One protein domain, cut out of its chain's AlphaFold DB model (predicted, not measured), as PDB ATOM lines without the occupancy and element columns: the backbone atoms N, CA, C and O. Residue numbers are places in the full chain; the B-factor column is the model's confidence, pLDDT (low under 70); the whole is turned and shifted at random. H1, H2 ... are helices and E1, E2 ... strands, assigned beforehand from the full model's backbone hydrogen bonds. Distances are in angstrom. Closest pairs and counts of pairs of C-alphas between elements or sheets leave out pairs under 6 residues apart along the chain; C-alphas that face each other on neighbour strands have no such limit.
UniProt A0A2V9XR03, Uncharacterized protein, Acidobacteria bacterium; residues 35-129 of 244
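This is residues 35 to 129 of the 244 residues of an uncharacterized protein of Acidobacteria bacterium (UniProt A0A2V9XR03). A long, strongly twisted antiparallel sheet is built round its longest strand, E3, and helix H1 packs over one face of it. Short H2 only grazes the sheet at the end where E3 begins; the loop of residues 96 to 108 lies at the other end of E3. The 95 printed residues hold two named helices and five named strands, in the order H1 E1 E2 H2 E3 E4 E5, a mixed class of helices and strands. The whole is only just loose, close to compact, with a radius of gyration of the C-alphas of 15.0 A, and only just elongated, spanning 47 by 24 by 21 A.

Start at H1, residues 40 to 53, which is on the branched sheet; its closest C-alphas to E4, residues 109 to 116, are Gln 42 and Ile 115, 6.4 A apart. E1, residues 60 to 64, and E2, residues 70 to 72, lie on one side of E3, residues 84 to 95, with E4 on the other side. Look for N 61 and O 94 at 2.8 A, N 72 and O 86 at 2.8 A, and N 87 and O 113 at 2.9 A. H2, residues 75 to 80, only grazes the sheet with residues 77 to 78. E3, E4 and E5, residues 121 to 126, form a meander, each strand the antiparallel neighbour of the one before; N 112 and O 125 are 2.8 A apart. In H1 and H2 every O i to N i+4 pair is within hydrogen-bond range.

Find C-alpha 40 at (15.384, -27.918, -23.867); from there H1 runs 20.2 A. E3 runs 34.8 A and E4 23.3 A. E5 ends at C-alpha 126, (25.168, -34.626, -3.075).

The C-alphas of Tyr 79 and Ala 98 are the two farthest apart, 48.8 A. The printed part has no cut, and its one long link joins E3 to E4. Confidence is under 70 at residues 104 to 108 and 129.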
ATOM      1  N   LEU A  35      11.724 -36.251 -17.117       79.00
ATOM      2  CA  LEU A  35      12.421 -35.147 -17.800       79.00
ATOM      3  C   LEU A  35      11.557 -34.360 -18.814       79.00
ATOM      4  O   LEU A  35      11.968 -33.298 -19.273       79.00
ATOM      5  N   GLY A  36      10.347 -34.830 -19.141       76.06
ATOM      6  CA  GLY A  36       9.363 -34.091 -19.939       76.06
ATOM      7  C   GLY A  36       8.888 -32.771 -19.314       76.06
ATOM      8  O   GLY A  36       8.405 -31.910 -20.043       76.06
ATOM      9  N   ALA A  37       9.063 -32.574 -18.001       83.50
ATOM     10  CA  ALA A  37       8.774 -31.303 -17.330       83.50
ATOM     11  C   ALA A  37       9.872 -30.234 -17.504       83.50
ATOM     12  O   ALA A  37       9.684 -29.092 -17.083       83.50
ATOM     13  N   LEU A  38      11.012 -30.591 -18.102       89.44
ATOM     14  CA  LEU A  38      12.128 -29.682 -18.345       89.44
ATOM     15  C   LEU A  38      12.053 -29.070 -19.747       89.44
ATOM     16  O   LEU A  38      11.677 -29.725 -20.728       89.44
ATOM     17  N   ASN A  39      12.484 -27.818 -19.874       93.12
ATOM     18  CA  ASN A  39      12.704 -27.218 -21.188       93.12
ATOM     19  C   ASN A  39      13.970 -27.797 -21.864       93.12
ATOM     20  O   ASN A  39      14.652 -28.662 -21.309       93.12
ATOM     21  N   ALA A  40      14.255 -27.383 -23.102       94.69
ATOM     22  CA  ALA A  40      15.384 -27.918 -23.867       94.69
ATOM     23  C   ALA A  40      16.747 -27.598 -23.220       94.69
ATOM     24  O   ALA A  40      17.575 -28.494 -23.086       94.69
ATOM     25  N   ALA A  41      16.947 -26.362 -22.755       95.75
ATOM     26  CA  ALA A  41      18.205 -25.927 -22.141       95.75
ATOM     27  C   ALA A  41      18.476 -26.643 -20.804       95.75
ATOM     28  O   ALA A  41      19.600 -27.050 -20.507       95.75
ATOM     29  N   GLN A  42      17.427 -26.864 -20.009       95.75
ATOM     30  CA  GLN A  42      17.508 -27.640 -18.774       95.75
ATOM     31  C   GLN A  42      17.880 -29.100 -19.044       95.75
ATOM     32  O   GLN A  42      18.728 -29.646 -18.343       95.75
ATOM     33  N   ARG A  43      17.297 -29.727 -20.075       94.06
ATOM     34  CA  ARG A  43      17.659 -31.097 -20.477       94.06
ATOM     35  C   ARG A  43      19.111 -31.202 -20.919       94.06
ATOM     36  O   ARG A  43      19.815 -32.071 -20.424       94.06
ATOM     37  N   GLU A  44      19.570 -30.273 -21.751       95.44
ATOM     38  CA  GLU A  44      20.970 -30.233 -22.186       95.44
ATOM     39  C   GLU A  44      21.936 -30.130 -20.995       95.44
ATOM     40  O   GLU A  44      22.985 -30.771 -20.977       95.44
ATOM     41  N   THR A  45      21.564 -29.366 -19.967       96.81
ATOM     42  CA  THR A  45      22.363 -29.231 -18.741       96.81
ATOM     43  C   THR A  45      22.460 -30.544 -17.973       96.81
ATOM     44  O   THR A  45      23.547 -30.903 -17.525       96.81
ATOM     45  N   VAL A  46      21.348 -31.275 -17.846       95.38
ATOM     46  CA  VAL A  46      21.334 -32.607 -17.218       95.38
ATOM     47  C   VAL A  46      22.203 -33.577 -18.014       95.38
ATOM     48  O   VAL A  46      23.037 -34.264 -17.429       95.38
ATOM     49  N   ASP A  47      22.047 -33.609 -19.339       94.44
ATOM     50  CA  ASP A  47      22.801 -34.513 -20.210       94.44
ATOM     51  C   ASP A  47      24.307 -34.235 -20.134       94.44
ATOM     52  O   ASP A  47      25.103 -35.162 -19.980       94.44
ATOM     53  N   ARG A  48      24.703 -32.955 -20.166       95.31
ATOM     54  CA  ARG A  48      26.101 -32.536 -20.011       95.31
ATOM     55  C   ARG A  48      26.656 -32.931 -18.647       95.31
ATOM     56  O   ARG A  48      27.724 -33.527 -18.581       95.31
ATOM     57  N   PHE A  49      25.910 -32.664 -17.575       95.12
ATOM     58  CA  PHE A  49      26.318 -33.044 -16.226       95.12
ATOM     59  C   PHE A  49      26.545 -34.558 -16.111       95.12
ATOM     60  O   PHE A  49      27.577 -34.976 -15.592       95.12
ATOM     61  N   VAL A  50      25.628 -35.377 -16.639       93.81
ATOM     62  CA  VAL A  50      25.773 -36.840 -16.653       93.81
ATOM     63  C   VAL A  50      27.041 -37.255 -17.397       93.81
ATOM     64  O   VAL A  50      27.829 -38.023 -16.854       93.81
ATOM     65  N   LEU A  51      27.267 -36.733 -18.605       91.50
ATOM     66  CA  LEU A  51      28.450 -37.070 -19.404       91.50
ATOM     67  C   LEU A  51      29.763 -36.714 -18.695       91.50
ATOM     68  O   LEU A  51      30.707 -37.498 -18.749       91.50
ATOM     69  N   ASP A  52      29.807 -35.575 -18.005       92.00
ATOM     70  CA  ASP A  52      31.004 -35.100 -17.306       92.00
ATOM     71  C   ASP A  52      31.312 -35.900 -16.023       92.00
ATOM     72  O   ASP A  52      32.464 -35.954 -15.585       92.00
ATOM     73  N   HIS A  53      30.299 -36.520 -15.405       89.81
ATOM     74  CA  HIS A  53      30.422 -37.185 -14.100       89.81
ATOM     75  C   HIS A  53      30.393 -38.717 -14.175       89.81
ATOM     76  O   HIS A  53      30.800 -39.382 -13.216       89.81
ATOM     77  N   GLU A  54      29.976 -39.301 -15.301       89.31
ATOM     78  CA  GLU A  54      30.140 -40.733 -15.534       89.31
ATOM     79  C   GLU A  54      31.630 -41.110 -15.583       89.31
ATOM     80  O   GLU A  54      32.451 -40.490 -16.256       89.31
ATOM     81  N   ARG A  55      31.991 -42.180 -14.869       83.81
ATOM     82  CA  ARG A  55      33.357 -42.723 -14.831       83.81
ATOM     83  C   ARG A  55      33.315 -44.170 -15.316       83.81
ATOM     84  O   ARG A  55      33.135 -45.073 -14.499       83.81
ATOM     85  N   PRO A  56      33.408 -44.416 -16.638       73.94
ATOM     86  CA  PRO A  56      33.138 -45.733 -17.218       73.94
ATOM     87  C   PRO A  56      34.338 -46.697 -17.204       73.94
ATOM     88  O   PRO A  56      34.194 -47.847 -17.630       73.94
ATOM     89  N   THR A  57      35.517 -46.263 -16.755       74.44
ATOM     90  CA  THR A  57      36.768 -47.034 -16.823       74.44
ATOM     91  C   THR A  57      37.253 -47.479 -15.440       74.44
ATOM     92  O   THR A  57      37.074 -46.771 -14.454       74.44
ATOM     93  N   GLY A  58      37.882 -48.660 -15.374       79.31
ATOM     94  CA  GLY A  58      38.405 -49.264 -14.141       79.31
ATOM     95  C   GLY A  58      37.549 -50.409 -13.581       79.31
ATOM     96  O   GLY A  58      36.574 -50.839 -14.201       79.31
ATOM     97  N   GLU A  59      37.939 -50.900 -12.400       82.75
ATOM     98  CA  GLU A  59      37.280 -52.005 -11.676       82.75
ATOM     99  C   GLU A  59      35.953 -51.589 -11.022       82.75
ATOM    100  O   GLU A  59      35.121 -52.442 -10.721       82.75
ATOM    101  N   LEU A  60      35.729 -50.282 -10.850       81.94
ATOM    102  CA  LEU A  60      34.478 -49.674 -10.404       81.94
ATOM    103  C   LEU A  60      34.056 -48.595 -11.397       81.94
ATOM    104  O   LEU A  60      34.820 -47.681 -11.694       81.94
ATOM    105  N   LYS A  61      32.815 -48.685 -11.868       86.19
ATOM    106  CA  LYS A  61      32.214 -47.742 -12.810       86.19
ATOM    107  C   LYS A  61      31.093 -46.982 -12.125       86.19
ATOM    108  O   LYS A  61      30.227 -47.611 -11.519       86.19
ATOM    109  N   LEU A  62      31.084 -45.660 -12.258       86.19
ATOM    110  CA  LEU A  62      29.978 -44.808 -11.819       86.19
ATOM    111  C   LEU A  62      29.164 -44.406 -13.047       86.19
ATOM    112  O   LEU A  62      29.695 -43.748 -13.941       86.19
ATOM    113  N   LEU A  63      27.906 -44.837 -13.106       89.25
ATOM    114  CA  LEU A  63      27.018 -44.621 -14.249       89.25
ATOM    115  C   LEU A  63      25.689 -44.030 -13.787       89.25
ATOM    116  O   LEU A  63      25.164 -44.445 -12.755       89.25
ATOM    117  N   ALA A  64      25.116 -43.111 -14.560       88.88
ATOM    118  CA  ALA A  64      23.795 -42.574 -14.258       88.88
ATOM    119  C   ALA A  64      22.709 -43.622 -14.539       88.88
ATOM    120  O   ALA A  64      22.633 -44.198 -15.635       88.88
ATOM    121  N   GLU A  65      21.810 -43.827 -13.580       88.06
ATOM    122  CA  GLU A  65      20.597 -44.616 -13.762       88.06
ATOM    123  C   GLU A  65      19.528 -43.756 -14.449       88.06
ATOM    124  O   GLU A  65      18.605 -43.227 -13.839       88.06
ATOM    125  N   ARG A  66      19.655 -43.618 -15.771       83.62
ATOM    126  CA  ARG A  66      18.815 -42.726 -16.595       83.62
ATOM    127  C   ARG A  66      17.306 -42.969 -16.450       83.62
ATOM    128  O   ARG A  66      16.526 -42.036 -16.594       83.62
ATOM    129  N   GLY A  67      16.889 -44.205 -16.159       81.06
ATOM    130  CA  GLY A  67      15.481 -44.554 -15.921       81.06
ATOM    131  C   GLY A  67      14.920 -44.048 -14.586       81.06
ATOM    132  O   GLY A  67      13.701 -43.982 -14.430       81.06
ATOM    133  N   GLY A  68      15.795 -43.683 -13.645       82.19
ATOM    134  CA  GLY A  68      15.450 -43.104 -12.349       82.19
ATOM    135  C   GLY A  68      15.603 -41.581 -12.285       82.19
ATOM    136  O   GLY A  68      15.230 -40.987 -11.275       82.19
ATOM    137  N   THR A  69      16.129 -40.934 -13.333       86.06
ATOM    138  CA  THR A  69      16.280 -39.473 -13.365       86.06
ATOM    139  C   THR A  69      14.914 -38.792 -13.390       86.06
ATOM    140  O   THR A  69      14.101 -39.033 -14.288       86.06
ATOM    141  N   ALA A  70      14.656 -37.911 -12.424       88.69
ATOM    142  CA  ALA A  70      13.339 -37.302 -12.255       88.69
ATOM    143  C   ALA A  70      13.398 -35.880 -11.690       88.69
ATOM    144  O   ALA A  70      14.362 -35.493 -11.028       88.69
ATOM    145  N   VAL A  71      12.345 -35.096 -11.931       88.50
ATOM    146  CA  VAL A  71      12.238 -33.720 -11.431       88.50
ATOM    147  C   VAL A  71      11.561 -33.709 -10.058       88.50
ATOM    148  O   VAL A  71      10.408 -34.115  -9.917       88.50
ATOM    149  N   ARG A  72      12.246 -33.177  -9.043       86.38
ATOM    150  CA  ARG A  72      11.668 -32.856  -7.732       86.38
ATOM    151  C   ARG A  72      10.900 -31.544  -7.834       86.38
ATOM    152  O   ARG A  72      11.447 -30.507  -8.204       86.38
ATOM    153  N   SER A  73       9.619 -31.590  -7.491       78.81
ATOM    154  CA  SER A  73       8.738 -30.423  -7.534       78.81
ATOM    155  C   SER A  73       7.811 -30.430  -6.329       78.81
ATOM    156  O   SER A  73       6.687 -30.928  -6.384       78.81
ATOM    157  N   SER A  74       8.289 -29.883  -5.214       83.31
ATOM    158  CA  SER A  74       7.466 -29.673  -4.025       83.31
ATOM    159  C   SER A  74       6.911 -28.249  -3.977       83.31
ATOM    160  O   SER A  74       7.315 -27.358  -4.732       83.31
ATOM    161  N   VAL A  75       5.934 -28.017  -3.099       84.94
ATOM    162  CA  VAL A  75       5.425 -26.660  -2.834       84.94
ATOM    163  C   VAL A  75       6.520 -25.786  -2.214       84.94
ATOM    164  O   VAL A  75       6.662 -24.636  -2.616       84.94
ATOM    165  N   ALA A  76       7.332 -26.340  -1.309       87.81
ATOM    166  CA  ALA A  76       8.405 -25.610  -0.637       87.81
ATOM    167  C   ALA A  76       9.518 -25.184  -1.611       87.81
ATOM    168  O   ALA A  76       9.917 -24.021  -1.617       87.81
ATOM    169  N   LEU A  77       9.964 -26.087  -2.493       90.88
ATOM    170  CA  LEU A  77      10.965 -25.760  -3.512       90.88
ATOM    171  C   LEU A  77      10.456 -24.681  -4.474       90.88
ATOM    172  O   LEU A  77      11.166 -23.715  -4.737       90.88
ATOM    173  N   ARG A  78       9.205 -24.788  -4.939       89.88
ATOM    174  CA  ARG A  78       8.594 -23.771  -5.815       89.88
ATOM    175  C   ARG A  78       8.381 -22.426  -5.123       89.88
ATOM    176  O   ARG A  78       8.411 -21.399  -5.790       89.88
ATOM    177  N   TYR A  79       8.154 -22.431  -3.811       88.19
ATOM    178  CA  TYR A  79       7.979 -21.213  -3.024       88.19
ATOM    179  C   TYR A  79       9.276 -20.401  -2.929       88.19
ATOM    180  O   TYR A  79       9.251 -19.191  -3.142       88.19
ATOM    181  N   PHE A  80      10.406 -21.052  -2.641       91.94
ATOM    182  CA  PHE A  80      11.693 -20.362  -2.507       91.94
ATOM    183  C   PHE A  80      12.410 -20.137  -3.838       91.94
ATOM    184  O   PHE A  80      13.112 -19.137  -3.987       91.94
ATOM    185  N   PHE A  81      12.226 -21.044  -4.797       94.75
ATOM    186  CA  PHE A  81      12.991 -21.084  -6.041       94.75
ATOM    187  C   PHE A  81      12.052 -21.238  -7.251       94.75
ATOM    188  O   PHE A  81      12.070 -22.261  -7.939       94.75
ATOM    189  N   PRO A  82      11.192 -20.243  -7.533       92.62
ATOM    190  CA  PRO A  82      10.188 -20.351  -8.598       92.62
ATOM    191  C   PRO A  82      10.803 -20.554  -9.994       92.62
ATOM    192  O   PRO A  82      10.192 -21.197 -10.855       92.62
ATOM    193  N   HIS A  83      12.025 -20.050 -10.188       93.56
ATOM    194  CA  HIS A  83      12.772 -20.081 -11.449       93.56
ATOM    195  C   HIS A  83      13.805 -21.203 -11.542       93.56
ATOM    196  O   HIS A  83      14.554 -21.258 -12.516       93.56
ATOM    197  N   SER A  84      13.848 -22.091 -10.549       94.94
ATOM    198  CA  SER A  84      14.755 -23.236 -10.540       94.94
ATOM    199  C   SER A  84      13.963 -24.533 -10.676       94.94
ATOM    200  O   SER A  84      12.798 -24.656 -10.274       94.94
ATOM    201  N   ARG A  85      14.596 -25.535 -11.270       94.50
ATOM    202  CA  ARG A  85      14.136 -26.921 -11.297       94.50
ATOM    203  C   ARG A  85      15.179 -27.791 -10.630       94.50
ATOM    204  O   ARG A  85      16.372 -27.569 -10.799       94.50
ATOM    205  N   PHE A  86      14.698 -28.776  -9.884       94.50
ATOM    206  CA  PHE A  86      15.538 -29.689  -9.126       94.50
ATOM    207  C   PHE A  86      15.470 -31.060  -9.779       94.50
ATOM    208  O   PHE A  86      14.393 -31.647  -9.854       94.50
ATOM    209  N   VAL A  87      16.588 -31.556 -10.297       93.62
ATOM    210  CA  VAL A  87      16.640 -32.827 -11.031       93.62
ATOM    211  C   VAL A  87      17.476 -33.818 -10.248       93.62
ATOM    212  O   VAL A  87      18.655 -33.577 -10.020       93.62
ATOM    213  N   VAL A  88      16.873 -34.931  -9.845       92.31
ATOM    214  CA  VAL A  88      17.577 -36.037  -9.192       92.31
ATOM    215  C   VAL A  88      18.224 -36.893 -10.267       92.31
ATOM    216  O   VAL A  88      17.539 -37.353 -11.180       92.31
ATOM    217  N   VAL A  89      19.522 -37.130 -10.126       92.06
ATOM    218  CA  VAL A  89      20.329 -38.020 -10.959       92.06
ATOM    219  C   VAL A  89      20.811 -39.172 -10.075       92.06
ATOM    220  O   VAL A  89      21.770 -39.003  -9.321       92.06
ATOM    221  N   PRO A  90      20.134 -40.332 -10.102       90.06
ATOM    222  CA  PRO A  90      20.604 -41.508  -9.390       90.06
ATOM    223  C   PRO A  90      21.832 -42.107 -10.075       90.06
ATOM    224  O   PRO A  90      21.930 -42.159 -11.304       90.06
ATOM    225  N   TRP A  91      22.758 -42.600  -9.262       87.88
ATOM    226  CA  TRP A  91      24.012 -43.193  -9.688       87.88
ATOM    227  C   TRP A  91      24.074 -44.668  -9.312       87.88
ATOM    228  O   TRP A  91      23.836 -45.063  -8.171       87.88
ATOM    229  N   THR A  92      24.475 -45.493 -10.270       85.19
ATOM    230  CA  THR A  92      24.804 -46.898 -10.053       85.19
ATOM    231  C   THR A  92      26.316 -47.074 -10.061       85.19
ATOM    232  O   THR A  92      26.984 -46.781 -11.054       85.19
ATOM    233  N   LEU A  93      26.846 -47.637  -8.977       83.44
ATOM    234  CA  LEU A  93      28.197 -48.182  -8.946       83.44
ATOM    235  C   LEU A  93      28.169 -49.626  -9.457       83.44
ATOM    236  O   LEU A  93      27.465 -50.477  -8.914       83.44
ATOM    237  N   ARG A  94      28.927 -49.913 -10.517       81.31
ATOM    238  CA  ARG A  94      29.080 -51.261 -11.076       81.31
ATOM    239  C   ARG A  94      30.530 -51.698 -10.969       81.31
ATOM    240  O   ARG A  94      31.394 -51.094 -11.598       81.31
ATOM    241  N   ALA A  95      30.780 -52.756 -10.207       81.38
ATOM    242  CA  ALA A  95      32.073 -53.421 -10.222       81.38
ATOM    243  C   ALA A  95      32.233 -54.274 -11.488       81.38
ATOM    244  O   ALA A  95      31.256 -54.839 -11.991       81.38
ATOM    245  N   ASP A  96      33.465 -54.395 -11.976       81.62
ATOM    246  CA  ASP A  96      33.830 -55.454 -12.914       81.62
ATOM    247  C   ASP A  96      33.485 -56.823 -12.290       81.62
ATOM    248  O   ASP A  96      33.740 -57.019 -11.094       81.62
ATOM    249  N   PRO A  97      32.902 -57.777 -13.044       82.44
ATOM    250  CA  PRO A  97      32.650 -59.127 -12.548       82.44
ATOM    251  C   PRO A  97      33.833 -59.763 -11.803       82.44
ATOM    252  O   PRO A  97      33.607 -60.418 -10.786       82.44
ATOM    253  N   ALA A  98      35.073 -59.534 -12.251       83.25
ATOM    254  CA  ALA A  98      36.275 -60.076 -11.614       83.25
ATOM    255  C   ALA A  98      36.597 -59.431 -10.250       83.25
ATOM    256  O   ALA A  98      37.217 -60.066  -9.399       83.25
ATOM    257  N   ALA A  99      36.145 -58.197 -10.019       79.88
ATOM    258  CA  ALA A  99      36.434 -57.407  -8.823       79.88
ATOM    259  C   ALA A  99      35.227 -57.263  -7.876       79.88
ATOM    260  O   ALA A  99      35.330 -56.635  -6.824       79.88
ATOM    261  N   LYS A 100      34.072 -57.863  -8.203       76.94
ATOM    262  CA  LYS A 100      32.821 -57.728  -7.431       76.94
ATOM    263  C   LYS A 100      32.972 -58.079  -5.945       76.94
ATOM    264  O   LYS A 100      32.303 -57.482  -5.110       76.94
ATOM    265  N   HIS A 101      33.844 -59.030  -5.614       78.06
ATOM    266  CA  HIS A 101      34.085 -59.475  -4.237       78.06
ATOM    267  C   HIS A 101      35.036 -58.567  -3.445       78.06
ATOM    268  O   HIS A 101      35.151 -58.725  -2.233       78.06
ATOM    269  N   LEU A 102      35.719 -57.635  -4.114       79.19
ATOM    270  CA  LEU A 102      36.695 -56.734  -3.500       79.19
ATOM    271  C   LEU A 102      36.042 -55.480  -2.906       79.19
ATOM    272  O   LEU A 102      36.661 -54.793  -2.095       79.19
ATOM    273  N   TYR A 103      34.797 -55.184  -3.288       74.94
ATOM    274  CA  TYR A 103      34.130 -53.935  -2.939       74.94
ATOM    275  C   TYR A 103      32.794 -54.175  -2.242       74.94
ATOM    276  O   TYR A 103      31.907 -54.847  -2.764       74.94
ATOM    277  N   SER A 104      32.623 -53.534  -1.088       68.75
ATOM    278  CA  SER A 104      31.308 -53.314  -0.493       68.75
ATOM    279  C   SER A 104      30.762 -51.997  -1.031       68.75
ATOM    280  O   SER A 104      31.214 -50.925  -0.632       68.75
ATOM    281  N   ILE A 105      29.821 -52.072  -1.970       63.94
ATOM    282  CA  ILE A 105      29.218 -50.893  -2.594       63.94
ATOM    283  C   ILE A 105      28.047 -50.422  -1.715       63.94
ATOM    284  O   ILE A 105      27.099 -51.189  -1.534       63.94
ATOM    285  N   PRO A 106      28.084 -49.201  -1.149       62.44
ATOM    286  CA  PRO A 106      26.967 -48.674  -0.374       62.44
ATOM    287  C   PRO A 106      25.740 -48.439  -1.267       62.44
ATOM    288  O   PRO A 106      25.860 -48.163  -2.461       62.44
ATOM    289  N   PHE A 107      24.549 -48.547  -0.678       55.88
ATOM    290  CA  PHE A 107      23.292 -48.308  -1.385       55.88
ATOM    291  C   PHE A 107      23.083 -46.822  -1.709       55.88
ATOM    292  O   PHE A 107      23.315 -45.965  -0.861       55.88
ATOM    293  N   GLY A 108      22.550 -46.560  -2.909       66.88
ATOM    294  CA  GLY A 108      21.800 -45.346  -3.250       66.88
ATOM    295  C   GLY A 108      22.599 -44.045  -3.246       66.88
ATOM    296  O   GLY A 108      22.374 -43.194  -2.391       66.88
ATOM    297  N   LEU A 109      23.474 -43.859  -4.236       80.44
ATOM    298  CA  LEU A 109      24.063 -42.553  -4.522       80.44
ATOM    299  C   LEU A 109      23.164 -41.796  -5.495       80.44
ATOM    300  O   LEU A 109      22.714 -42.346  -6.495       80.44
ATOM    301  N   TYR A 110      22.928 -40.525  -5.221       87.56
ATOM    302  CA  TYR A 110      22.314 -39.608  -6.171       87.56
ATOM    303  C   TYR A 110      22.854 -38.194  -5.981       87.56
ATOM    304  O   TYR A 110      23.291 -37.829  -4.885       87.56
ATOM    305  N   ASP A 111      22.768 -37.403  -7.041       91.50
ATOM    306  CA  ASP A 111      22.927 -35.955  -6.985       91.50
ATOM    307  C   ASP A 111      21.599 -35.277  -7.299       91.50
ATOM    308  O   ASP A 111      20.753 -35.831  -8.005       91.50
ATOM    309  N   VAL A 112      21.402 -34.069  -6.783       93.12
ATOM    310  CA  VAL A 112      20.287 -33.202  -7.164       93.12
ATOM    311  C   VAL A 112      20.837 -31.926  -7.771       93.12
ATOM    312  O   VAL A 112      21.584 -31.198  -7.127       93.12
ATOM    313  N   LEU A 113      20.449 -31.642  -9.006       95.44
ATOM    314  CA  LEU A 113      20.858 -30.447  -9.733       95.44
ATOM    315  C   LEU A 113      19.815 -29.354  -9.565       95.44
ATOM    316  O   LEU A 113      18.653 -29.588  -9.890       95.44
ATOM    317  N   ALA A 114      20.227 -28.167  -9.129       96.62
ATOM    318  CA  ALA A 114      19.448 -26.946  -9.303       96.62
ATOM    319  C   ALA A 114      19.787 -26.322 -10.660       96.62
ATOM    320  O   ALA A 114      20.946 -26.001 -10.939       96.62
ATOM    321  N   ILE A 115      18.775 -26.168 -11.511       97.31
ATOM    322  CA  ILE A 115      18.920 -25.645 -12.870       97.31
ATOM    323  C   ILE A 115      17.913 -24.519 -13.078       97.31
ATOM    324  O   ILE A 115      16.715 -24.718 -12.869       97.31
ATOM    325  N   SER A 116      18.380 -23.357 -13.526       96.44
ATOM    326  CA  SER A 116      17.522 -22.204 -13.796       96.44
ATOM    327  C   SER A 116      16.571 -22.444 -14.981       96.44
ATOM    328  O   SER A 116      16.752 -23.359 -15.794       96.44
ATOM    329  N   ASP A 117      15.578 -21.573 -15.152       94.44
ATOM    330  CA  ASP A 117      14.703 -21.550 -16.333       94.44
ATOM    331  C   ASP A 117      15.483 -21.362 -17.652       94.44
ATOM    332  O   ASP A 117      15.038 -21.826 -18.702       94.44
ATOM    333  N   THR A 118      16.666 -20.741 -17.615       96.44
ATOM    334  CA  THR A 118      17.535 -20.549 -18.790       96.44
ATOM    335  C   THR A 118      18.467 -21.733 -19.065       96.44
ATOM    336  O   THR A 118      19.223 -21.688 -20.032       96.44
ATOM    337  N   GLY A 119      18.418 -22.793 -18.249       95.50
ATOM    338  CA  GLY A 119      19.341 -23.926 -18.350       95.50
ATOM    339  C   GLY A 119      20.723 -23.632 -17.763       95.50
ATOM    340  O   GLY A 119      21.705 -24.241 -18.161       95.50
ATOM    341  N   GLN A 120      20.845 -22.678 -16.841       96.81
ATOM    342  CA  GLN A 120      22.093 -22.485 -16.112       96.81
ATOM    343  C   GLN A 120      22.149 -23.466 -14.939       96.81
ATOM    344  O   GLN A 120      21.203 -23.547 -14.159       96.81
ATOM    345  N   HIS A 121      23.263 -24.183 -14.791       96.75
ATOM    346  CA  HIS A 121      23.539 -24.961 -13.585       96.75
ATOM    347  C   HIS A 121      23.839 -24.010 -12.416       96.75
ATOM    348  O   HIS A 121      24.793 -23.234 -12.479       96.75
ATOM    349  N   GLU A 122      23.011 -24.051 -11.372       95.75
ATOM    350  CA  GLU A 122      23.102 -23.148 -10.219       95.75
ATOM    351  C   GLU A 122      23.802 -23.799  -9.019       95.75
ATOM    352  O   GLU A 122      24.544 -23.124  -8.308       95.75
ATOM    353  N   SER A 123      23.559 -25.093  -8.776       95.56
ATOM    354  CA  SER A 123      24.176 -25.862  -7.685       95.56
ATOM    355  C   SER A 123      23.966 -27.371  -7.867       95.56
ATOM    356  O   SER A 123      23.004 -27.801  -8.509       95.56
ATOM    357  N   THR A 124      24.848 -28.169  -7.260       94.50
ATOM    358  CA  THR A 124      24.723 -29.625  -7.125       94.50
ATOM    359  C   THR A 124      24.645 -29.983  -5.644       94.50
ATOM    360  O   THR A 124      25.500 -29.579  -4.860       94.50
ATOM    361  N   PHE A 125      23.646 -30.776  -5.265       92.19
ATOM    362  CA  PHE A 125      23.490 -31.309  -3.914       92.19
ATOM    363  C   PHE A 125      23.772 -32.806  -3.916       92.19
ATOM    364  O   PHE A 125      23.061 -33.577  -4.563       92.19
ATOM    365  N   HIS A 126      24.787 -33.223  -3.171       87.81
ATOM    366  CA  HIS A 126      25.168 -34.626  -3.075       87.81
ATOM    367  C   HIS A 126      24.354 -35.331  -1.984       87.81
ATOM    368  O   HIS A 126      24.223 -34.833  -0.869       87.81
ATOM    369  N   SER A 127      23.823 -36.517  -2.282       78.94
ATOM    370  CA  SER A 127      23.105 -37.356  -1.298       78.94
ATOM    371  C   SER A 127      23.936 -37.719  -0.062       78.94
ATOM    372  O   SER A 127      23.387 -37.949   1.016       78.94
ATOM    373  N   SER A 128      25.259 -37.750  -0.204       72.50
ATOM    374  CA  SER A 128      26.203 -38.038   0.868       72.50
ATOM    375  C   SER A 128      27.307 -36.990   0.914       72.50
ATOM    376  O   SER A 128      27.896 -36.666  -0.118       72.50
ATOM    377  N   GLY A 129      27.650 -36.546   2.122       64.38
ATOM    378  CA  GLY A 129      28.654 -35.505   2.330       64.38
ATOM    379  C   GLY A 129      28.131 -34.091   2.051       64.38
ATOM    380  O   GLY A 129      27.034 -33.920   1.534       64.38
TER     381      GLY A 129